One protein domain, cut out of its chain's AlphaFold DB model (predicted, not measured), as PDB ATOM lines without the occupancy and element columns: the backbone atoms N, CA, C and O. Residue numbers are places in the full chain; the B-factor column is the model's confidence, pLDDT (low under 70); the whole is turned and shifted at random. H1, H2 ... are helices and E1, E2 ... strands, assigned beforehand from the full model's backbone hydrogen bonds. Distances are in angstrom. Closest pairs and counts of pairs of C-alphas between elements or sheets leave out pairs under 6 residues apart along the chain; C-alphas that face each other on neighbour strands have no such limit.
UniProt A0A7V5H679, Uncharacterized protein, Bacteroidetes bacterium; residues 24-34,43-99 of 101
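This is residues 24 to 34 and 43 to 99 of the 101 residues of an uncharacterized protein of Bacteroidetes bacterium (UniProt A0A7V5H679). Two short helices, H1 and H2, are set at about right angles, and H2 is in the middle, with H1 on one side of it and a narrow ribbon of two antiparallel strands, E1 and E2, on the other. H2 packs on the ribbon mostly at E1, while H1 is away from E2. The printed part has 68 residues, with two named helices and two named strands in the order E1, H1, H2, E2; under half of the residues are in these named elements, and the class is mixed, helices and strands. The whole is compact, with a radius of gyration of the C-alphas of 11.9 A, and spans 33 by 23 by 22 A.

The printed part begins at Glu 24, C-alpha at (64.931, 22.371, 60.477), and residues 24 to 34 hold no named element. After the cut, E1 takes residues 48 to 51, 9.2 A from first to last C-alpha, and begins at (71.624, 4.133, 72.848). H1 takes residues 58 to 68 and is 15.2 A long. H2 takes residues 77 to 86 and is 14.2 A long. E2 takes residues 93 to 98, 15.5 A long, and its last C-alpha is at (77.596, 8.418, 65.801).

E1 and E2 are antiparallel neighbours, with 139 degrees between their directions. The C-alphas of His 50 and Glu 94 face each other at 4.6 A. N 51 and O 93 are within hydrogen-bond range at 2.9 A, as are N 95 and O 49 at 2.9 A. E1 and H2 have 5 pairs of C-alphas within 8 A, the closest being those of Val 51 and Ile 82 at 5.6 A. H1 and H2 touch, with the closest C-alphas, those of Gln 60 and Asp 79, 5.8 A apart. Their lines are about perpendicular at 90 degrees. H1 and E2 are apart. In H1 and H2 every O i to N i+4 pair is within hydrogen-bond range.

The two C-alphas farthest apart are those of Tyr 43 and Gly 58, at 34.8 A. Residues 35 to 42 are cut out and not printed, and C-alphas 34 and 43 are 11.5 A apart across the cut. The links E1 to H1, H1 to H2 and H2 to E2 are short, with 6, 8 and 6 residues. The mean pLDDT of the printed part is 89.0; residue 34 and residues 43 to 48 are under 70 in this predicted model.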
ATOM      1  N   GLU A  24      66.053  22.283  61.411       97.69
ATOM      2  CA  GLU A  24      64.931  22.371  60.477       97.69
ATOM      3  C   GLU A  24      63.587  22.459  61.205       97.69
ATOM      4  O   GLU A  24      62.763  23.301  60.846       97.69
ATOM      5  N   VAL A  25      63.387  21.650  62.249       97.38
ATOM      6  CA  VAL A  25      62.118  21.571  62.993       97.38
ATOM      7  C   VAL A  25      61.923  22.758  63.938       97.38
ATOM      8  O   VAL A  25      60.833  23.323  63.998       97.38
ATOM      9  N   TYR A  26      62.962  23.150  64.679       96.31
ATOM     10  CA  TYR A  26      62.854  24.158  65.743       96.31
ATOM     11  C   TYR A  26      63.437  25.521  65.359       96.31
ATOM     12  O   TYR A  26      63.305  26.483  66.115       96.31
ATOM     13  N   HIS A  27      64.089  25.637  64.197       96.38
ATOM     14  CA  HIS A  27      64.773  26.861  63.761       96.38
ATOM     15  C   HIS A  27      65.772  27.400  64.803       96.38
ATOM     16  O   HIS A  27      65.944  28.619  64.948       96.38
ATOM     17  N   CYS A  28      66.415  26.480  65.527       94.38
ATOM     18  CA  CYS A  28      67.410  26.730  66.562       94.38
ATOM     19  C   CYS A  28      68.624  25.833  66.317       94.38
ATOM     20  O   CYS A  28      68.464  24.643  66.059       94.38
ATOM     21  N   ASP A  29      69.826  26.399  66.413       93.25
ATOM     22  CA  ASP A  29      71.046  25.597  66.454       93.25
ATOM     23  C   ASP A  29      71.116  24.890  67.817       93.25
ATOM     24  O   ASP A  29      70.962  25.525  68.863       93.25
ATOM     25  N   TYR A  30      71.296  23.571  67.795       90.75
ATOM     26  CA  TYR A  30      71.475  22.734  68.975       90.75
ATOM     27  C   TYR A  30      72.699  21.859  68.739       90.75
ATOM     28  O   TYR A  30      72.732  21.134  67.751       90.75
ATOM     29  N   GLU A  31      73.680  21.951  69.630       89.81
ATOM     30  CA  GLU A  31      74.899  21.149  69.573       89.81
ATOM     31  C   GLU A  31      74.734  19.923  70.473       89.81
ATOM     32  O   GLU A  31      74.438  20.039  71.671       89.81
ATOM     33  N   ILE A  32      74.903  18.737  69.897       87.19
ATOM     34  CA  ILE A  32      74.861  17.476  70.624       87.19
ATOM     35  C   ILE A  32      76.158  17.346  71.416       87.19
ATOM     36  O   ILE A  32      77.238  17.122  70.877       87.19
ATOM     37  N   MET A  33      76.037  17.474  72.734       77.56
ATOM     38  CA  MET A  33      77.187  17.385  73.624       77.56
ATOM     39  C   MET A  33      77.541  15.921  73.919       77.56
ATOM     40  O   MET A  33      76.662  15.165  74.348       77.56
ATOM     41  N   PRO A  34      78.813  15.509  73.752       68.12
ATOM     42  CA  PRO A  34      79.260  14.202  74.204       68.12
ATOM     43  C   PRO A  34      79.166  14.146  75.735       68.12
ATOM     44  O   PRO A  34      79.566  15.082  76.428       68.12
ATOM     45  N   TYR A  43      86.333   6.231  70.101       42.22
ATOM     46  CA  TYR A  43      85.306   5.762  69.159       42.22
ATOM     47  C   TYR A  43      83.939   5.462  69.818       42.22
ATOM     48  O   TYR A  43      83.078   4.865  69.183       42.22
ATOM     49  N   ALA A  44      83.720   5.808  71.094       42.94
ATOM     50  CA  ALA A  44      82.538   5.367  71.852       42.94
ATOM     51  C   ALA A  44      81.626   6.513  72.326       42.94
ATOM     52  O   ALA A  44      81.053   6.434  73.406       42.94
ATOM     53  N   ALA A  45      81.473   7.576  71.532       49.06
ATOM     54  CA  ALA A  45      80.554   8.672  71.855       49.06
ATOM     55  C   ALA A  45      79.084   8.364  71.497       49.06
ATOM     56  O   ALA A  45      78.237   9.246  71.553       49.06
ATOM     57  N   THR A  46      78.757   7.115  71.149       54.81
ATOM     58  CA  THR A  46      77.390   6.705  70.826       54.81
ATOM     59  C   THR A  46      76.627   6.322  72.088       54.81
ATOM     60  O   THR A  46      76.958   5.322  72.728       54.81
ATOM     61  N   TYR A  47      75.576   7.063  72.435       63.91
ATOM     62  CA  TYR A  47      74.598   6.566  73.400       63.91
ATOM     63  C   TYR A  47      73.527   5.732  72.632       63.91
ATOM     64  O   TYR A  47      73.210   6.066  71.486       63.91
ATOM     65  N   PRO A  48      72.927   4.685  73.240       69.75
ATOM     66  CA  PRO A  48      71.624   4.133  72.848       69.75
ATOM     67  C   PRO A  48      70.456   4.863  73.554       69.75
ATOM     68  O   PRO A  48      70.354   4.818  74.778       69.75
ATOM     69  N   ILE A  49      69.597   5.595  72.833       84.62
ATOM     70  CA  ILE A  49      68.412   6.303  73.389       84.62
ATOM     71  C   ILE A  49      67.267   5.487  72.896       84.62
ATOM     72  O   ILE A  49      67.076   5.262  71.699       84.62
ATOM     73  N   HIS A  50      66.495   5.066  73.872       88.50
ATOM     74  CA  HIS A  50      65.219   4.459  73.642       88.50
ATOM     75  C   HIS A  50      64.223   5.582  73.402       88.50
ATOM     76  O   HIS A  50      63.795   6.255  74.334       88.50
ATOM     77  N   VAL A  51      63.896   5.793  72.132       91.50
ATOM     78  CA  VAL A  51      62.831   6.699  71.727       91.50
ATOM     79  C   VAL A  51      61.542   5.901  71.684       91.50
ATOM     80  O   VAL A  51      61.439   4.892  70.978       91.50
ATOM     81  N   LYS A  52      60.556   6.367  72.434       92.94
ATOM     82  CA  LYS A  52      59.202   5.834  72.434       92.94
ATOM     83  C   LYS A  52      58.234   7.004  72.466       92.94
ATOM     84  O   LYS A  52      58.504   7.984  73.157       92.94
ATOM     85  N   ALA A  53      57.118   6.905  71.751       91.81
ATOM     86  CA  ALA A  53      56.081   7.912  71.855       91.81
ATOM     87  C   ALA A  53      55.454   7.849  73.255       91.81
ATOM     88  O   ALA A  53      54.896   6.827  73.675       91.81
ATOM     89  N   GLU A  54      55.568   8.943  73.995       93.38
ATOM     90  CA  GLU A  54      55.012   9.094  75.333       93.38
ATOM     91  C   GLU A  54      54.784  10.564  75.679       93.38
ATOM     92  O   GLU A  54      55.395  11.462  75.103       93.38
ATOM     93  N   ASN A  55      53.879  10.827  76.623       94.00
ATOM     94  CA  ASN A  55      53.635  12.194  77.069       94.00
ATOM     95  C   ASN A  55      54.865  12.720  77.809       94.00
ATOM     96  O   ASN A  55      55.290  12.114  78.790       94.00
ATOM     97  N   LEU A  56      55.367  13.873  77.371       92.88
ATOM     98  CA  LEU A  56      56.397  14.606  78.093       92.88
ATOM     99  C   LEU A  56      55.851  15.053  79.452       92.88
ATOM    100  O   LEU A  56      54.715  15.534  79.547       92.88
ATOM    101  N   ASP A  57      56.655  14.917  80.500       94.75
ATOM    102  CA  ASP A  57      56.331  15.514  81.791       94.75
ATOM    103  C   ASP A  57      56.521  17.047  81.774       94.75
ATOM    104  O   ASP A  57      56.873  17.653  80.756       94.75
ATOM    105  N   GLY A  58      56.243  17.707  82.904       95.75
ATOM    106  CA  GLY A  58      56.356  19.164  83.007       95.75
ATOM    107  C   GLY A  58      57.773  19.689  82.748       95.75
ATOM    108  O   GLY A  58      57.928  20.684  82.048       95.75
ATOM    109  N   TYR A  59      58.796  18.995  83.245       94.38
ATOM    110  CA  TYR A  59      60.194  19.396  83.082       94.38
ATOM    111  C   TYR A  59      60.654  19.214  81.633       94.38
ATOM    112  O   TYR A  59      61.266  20.103  81.041       94.38
ATOM    113  N   GLN A  60      60.287  18.091  81.022       95.06
ATOM    114  CA  GLN A  60      60.589  17.820  79.619       95.06
ATOM    115  C   GLN A  60      59.873  18.808  78.691       95.06
ATOM    116  O   GLN A  60      60.449  19.298  77.721       95.06
ATOM    117  N   THR A  61      58.628  19.164  79.014       96.31
ATOM    118  CA  THR A  61      57.880  20.193  78.280       96.31
ATOM    119  C   THR A  61      58.579  21.554  78.363       96.31
ATOM    120  O   THR A  61      58.703  22.239  77.348       96.31
ATOM    121  N   GLU A  62      59.088  21.941  79.537       96.75
ATOM    122  CA  GLU A  62      59.871  23.173  79.715       96.75
ATOM    123  C   GLU A  62      61.178  23.159  78.903       96.75
ATOM    124  O   GLU A  62      61.547  24.180  78.313       96.75
ATOM    125  N   ASN A  63      61.851  22.009  78.799       95.75
ATOM    126  CA  ASN A  63      63.042  21.849  77.958       95.75
ATOM    127  C   ASN A  63      62.732  22.069  76.474       95.75
ATOM    128  O   ASN A  63      63.438  22.826  75.801       95.75
ATOM    129  N   ILE A  64      61.648  21.471  75.969       96.69
ATOM    130  CA  ILE A  64      61.207  21.669  74.581       96.69
ATOM    131  C   ILE A  64      60.792  23.117  74.336       96.69
ATOM    132  O   ILE A  64      61.175  23.700  73.322       96.69
ATOM    133  N   GLN A  65      60.065  23.735  75.268       97.12
ATOM    134  CA  GLN A  65      59.684  25.139  75.137       97.12
ATOM    135  C   GLN A  65      60.915  26.053  75.095       97.12
ATOM    136  O   GLN A  65      60.973  26.966  74.274       97.12
ATOM    137  N   SER A  66      61.934  25.770  75.907       96.31
ATOM    138  CA  SER A  66      63.196  26.518  75.905       96.31
ATOM    139  C   SER A  66      63.928  26.404  74.562       96.31
ATOM    140  O   SER A  66      64.456  27.400  74.062       96.31
ATOM    141  N   LEU A  67      63.909  25.226  73.926       96.00
ATOM    142  CA  LEU A  67      64.431  25.035  72.568       96.00
ATOM    143  C   LEU A  67      63.638  25.846  71.528       96.00
ATOM    144  O   LEU A  67      64.243  26.533  70.703       96.00
ATOM    145  N   ILE A  68      62.304  25.820  71.590       95.69
ATOM    146  CA  ILE A  68      61.418  26.601  70.703       95.69
ATOM    147  C   ILE A  68      61.670  28.108  70.861       95.69
ATOM    148  O   ILE A  68      61.729  28.845  69.874       95.69
ATOM    149  N   ASP A  69      61.902  28.561  72.091       96.56
ATOM    150  CA  ASP A  69      62.227  29.951  72.424       96.56
ATOM    151  C   ASP A  69      63.691  30.323  72.102       96.56
ATOM    152  O   ASP A  69      64.144  31.427  72.430       96.56
ATOM    153  N   LYS A  70      64.434  29.425  71.436       95.06
ATOM    154  CA  LYS A  70      65.837  29.579  71.011       95.06
ATOM    155  C   LYS A  70      66.815  29.788  72.168       95.06
ATOM    156  O   LYS A  70      67.804  30.511  72.045       95.06
ATOM    157  N   LYS A  71      66.524  29.166  73.307       94.19
ATOM    158  CA  LYS A  71      67.357  29.138  74.515       94.19
ATOM    159  C   LYS A  71      67.528  27.688  74.977       94.19
ATOM    160  O   LYS A  71      67.048  27.341  76.054       94.19
ATOM    161  N   PRO A  72      68.148  26.823  74.159       90.81
ATOM    162  CA  PRO A  72      68.240  25.408  74.480       90.81
ATOM    163  C   PRO A  72      69.021  25.186  75.776       90.81
ATOM    164  O   PRO A  72      70.104  25.742  75.969       90.81
ATOM    165  N   ASN A  73      68.481  24.332  76.643       89.12
ATOM    166  CA  ASN A  73      69.236  23.771  77.756       89.12
ATOM    167  C   ASN A  73      70.222  22.722  77.218       89.12
ATOM    168  O   ASN A  73      69.951  22.041  76.226       89.12
ATOM    169  N   ALA A  74      71.365  22.559  77.881       86.06
ATOM    170  CA  ALA A  74      72.272  21.458  77.573       86.06
ATOM    171  C   ALA A  74      71.648  20.109  77.983       86.06
ATOM    172  O   ALA A  74      70.823  20.055  78.893       86.06
ATOM    173  N   PHE A  75      72.069  19.018  77.336       86.19
ATOM    174  CA  PHE A  75      71.704  17.636  77.697       86.19
ATOM    175  C   PHE A  75      70.209  17.263  77.590       86.19
ATOM    176  O   PHE A  75      69.773  16.297  78.208       86.19
ATOM    177  N   ILE A  76      69.429  17.974  76.770       91.62
ATOM    178  CA  ILE A  76      67.993  17.698  76.541       91.62
ATOM    179  C   ILE A  76      67.698  16.817  75.313       91.62
ATOM    180  O   ILE A  76      66.554  16.728  74.876       91.62
ATOM    181  N   LEU A  77      68.710  16.174  74.725       91.81
ATOM    182  CA  LEU A  77      68.561  15.418  73.477       91.81
ATOM    183  C   LEU A  77      67.490  14.315  73.555       91.81
ATOM    184  O   LEU A  77      66.731  14.132  72.606       91.81
ATOM    185  N   GLY A  78      67.374  13.627  74.695       92.06
ATOM    186  CA  GLY A  78      66.323  12.625  74.905       92.06
ATOM    187  C   GLY A  78      64.915  13.208  74.791       92.06
ATOM    188  O   GLY A  78      64.085  12.665  74.064       92.06
ATOM    189  N   ASP A  79      64.676  14.357  75.426       94.94
ATOM    190  CA  ASP A  79      63.384  15.048  75.371       94.94
ATOM    191  C   ASP A  79      63.056  15.470  73.936       94.94
ATOM    192  O   ASP A  79      61.933  15.275  73.465       94.94
ATOM    193  N   ILE A  80      64.057  15.988  73.209       95.38
ATOM    194  CA  ILE A  80      63.921  16.379  71.800       95.38
ATOM    195  C   ILE A  80      63.489  15.183  70.953       95.38
ATOM    196  O   ILE A  80      62.554  15.301  70.161       95.38
ATOM    197  N   MET A  81      64.143  14.034  71.110       95.19
ATOM    198  CA  MET A  81      63.833  12.848  70.314       95.19
ATOM    199  C   MET A  81      62.453  12.275  70.630       95.19
ATOM    200  O   MET A  81      61.726  11.913  69.705       95.19
ATOM    201  N   ILE A  82      62.042  12.251  71.901       96.12
ATOM    202  CA  ILE A  82      60.675  11.858  72.278       96.12
ATOM    203  C   ILE A  82      59.663  12.814  71.640       96.12
ATOM    204  O   ILE A  82      58.677  12.369  71.052       96.12
ATOM    205  N   HIS A  83      59.917  14.124  71.674       97.38
ATOM    206  CA  HIS A  83      59.036  15.108  71.049       97.38
ATOM    207  C   HIS A  83      58.941  14.932  69.523       97.38
ATOM    208  O   HIS A  83      57.836  14.908  68.982       97.38
ATOM    209  N   LEU A  84      60.066  14.735  68.827       96.94
ATOM    210  CA  LEU A  84      60.089  14.440  67.387       96.94
ATOM    211  C   LEU A  84      59.330  13.145  67.058       96.94
ATOM    212  O   LEU A  84      58.613  13.081  66.058       96.94
ATOM    213  N   CYS A  85      59.444  12.127  67.912       97.00
ATOM    214  CA  CYS A  85      58.714  10.869  67.772       97.00
ATOM    215  C   CYS A  85      57.205  11.065  67.957       97.00
ATOM    216  O   CYS A  85      56.413  10.571  67.156       97.00
ATOM    217  N   ASN A  86      56.793  11.843  68.960       96.88
ATOM    218  CA  ASN A  86      55.388  12.191  69.190       96.88
ATOM    219  C   ASN A  86      54.774  12.977  68.021       96.88
ATOM    220  O   ASN A  86      53.574  12.878  67.771       96.88
ATOM    221  N   GLN A  87      55.588  13.747  67.297       96.69
ATOM    222  CA  GLN A  87      55.182  14.456  66.081       96.69
ATOM    223  C   GLN A  87      55.171  13.567  64.826       96.69
ATOM    224  O   GLN A  87      54.745  14.021  63.765       96.69
ATOM    225  N   GLY A  88      55.626  12.313  64.925       96.94
ATOM    226  CA  GLY A  88      55.746  11.391  63.794       96.94
ATOM    227  C   GLY A  88      56.872  11.743  62.817       96.94
ATOM    228  O   GLY A  88      56.827  11.316  61.667       96.94
ATOM    229  N   ILE A  89      57.855  12.542  63.248       97.38
ATOM    230  CA  ILE A  89      59.003  12.955  62.424       97.38
ATOM    231  C   ILE A  89      60.079  11.866  62.407       97.38
ATOM    232  O   ILE A  89      60.719  11.644  61.382       97.38
ATOM    233  N   ILE A  90      60.260  11.179  63.535       95.75
ATOM    234  CA  ILE A  90      61.168  10.037  63.667       95.75
ATOM    235  C   ILE A  90      60.408   8.823  64.211       95.75
ATOM    236  O   ILE A  90      59.365   8.971  64.846       95.75
ATOM    237  N   GLU A  91      60.922   7.621  63.955       94.81
ATOM    238  CA  GLU A  91      60.293   6.373  64.400       94.81
ATOM    239  C   GLU A  91      60.703   5.996  65.831       94.81
ATOM    240  O   GLU A  91      61.782   6.360  66.304       94.81
ATOM    241  N   GLU A  92      59.868   5.207  66.510       95.12
ATOM    242  CA  GLU A  92      60.243   4.571  67.774       95.12
ATOM    243  C   GLU A  92      61.383   3.564  67.564       95.12
ATOM    244  O   GLU A  92      61.393   2.791  66.600       95.12
ATOM    245  N   GLY A  93      62.327   3.512  68.501       91.81
ATOM    246  CA  GLY A  93      63.455   2.596  68.399       91.81
ATOM    247  C   GLY A  93      64.598   2.914  69.351       91.81
ATOM    248  O   GLY A  93      64.557   3.857  70.136       91.81
ATOM    249  N   GLU A  94      65.637   2.091  69.285       90.31
ATOM    250  CA  GLU A  94      66.925   2.382  69.906       90.31
ATOM    251  C   GLU A  94      67.820   3.099  68.901       90.31
ATOM    252  O   GLU A  94      68.181   2.525  67.875       90.31
ATOM    253  N   TYR A  95      68.176   4.342  69.203       88.75
ATOM    254  CA  TYR A  95      69.046   5.156  68.365       88.75
ATOM    255  C   TYR A  95      70.480   5.065  68.849       88.75
ATOM    256  O   TYR A  95      70.735   5.365  70.011       88.75
ATOM    257  N   ILE A  96      71.384   4.691  67.951       87.00
ATOM    258  CA  ILE A  96      72.835   4.712  68.124       87.00
ATOM    259  C   ILE A  96      73.357   5.907  67.328       87.00
ATOM    260  O   ILE A  96      73.440   5.846  66.098       87.00
ATOM    261  N   ILE A  97      73.675   6.993  68.028       85.44
ATOM    262  CA  ILE A  97      74.124   8.235  67.390       85.44
ATOM    263  C   ILE A  97      75.640   8.232  67.267       85.44
ATOM    264  O   ILE A  97      76.324   8.209  68.283       85.44
ATOM    265  N   ASP A  98      76.165   8.279  66.049       81.44
ATOM    266  CA  ASP A  98      77.596   8.418  65.801       81.44
ATOM    267  C   ASP A  98      78.044   9.877  65.977       81.44
ATOM    268  O   ASP A  98      77.583  10.783  65.279       81.44
ATOM    269  N   VAL A  99      78.959  10.086  66.925       74.62
ATOM    270  CA  VAL A  99      79.530  11.389  67.285       74.62
ATOM    271  C   VAL A  99      81.044  11.366  67.037       74.62
ATOM    272  O   VAL A  99      81.842  11.706  67.908       74.62
TER     273      VAL A  99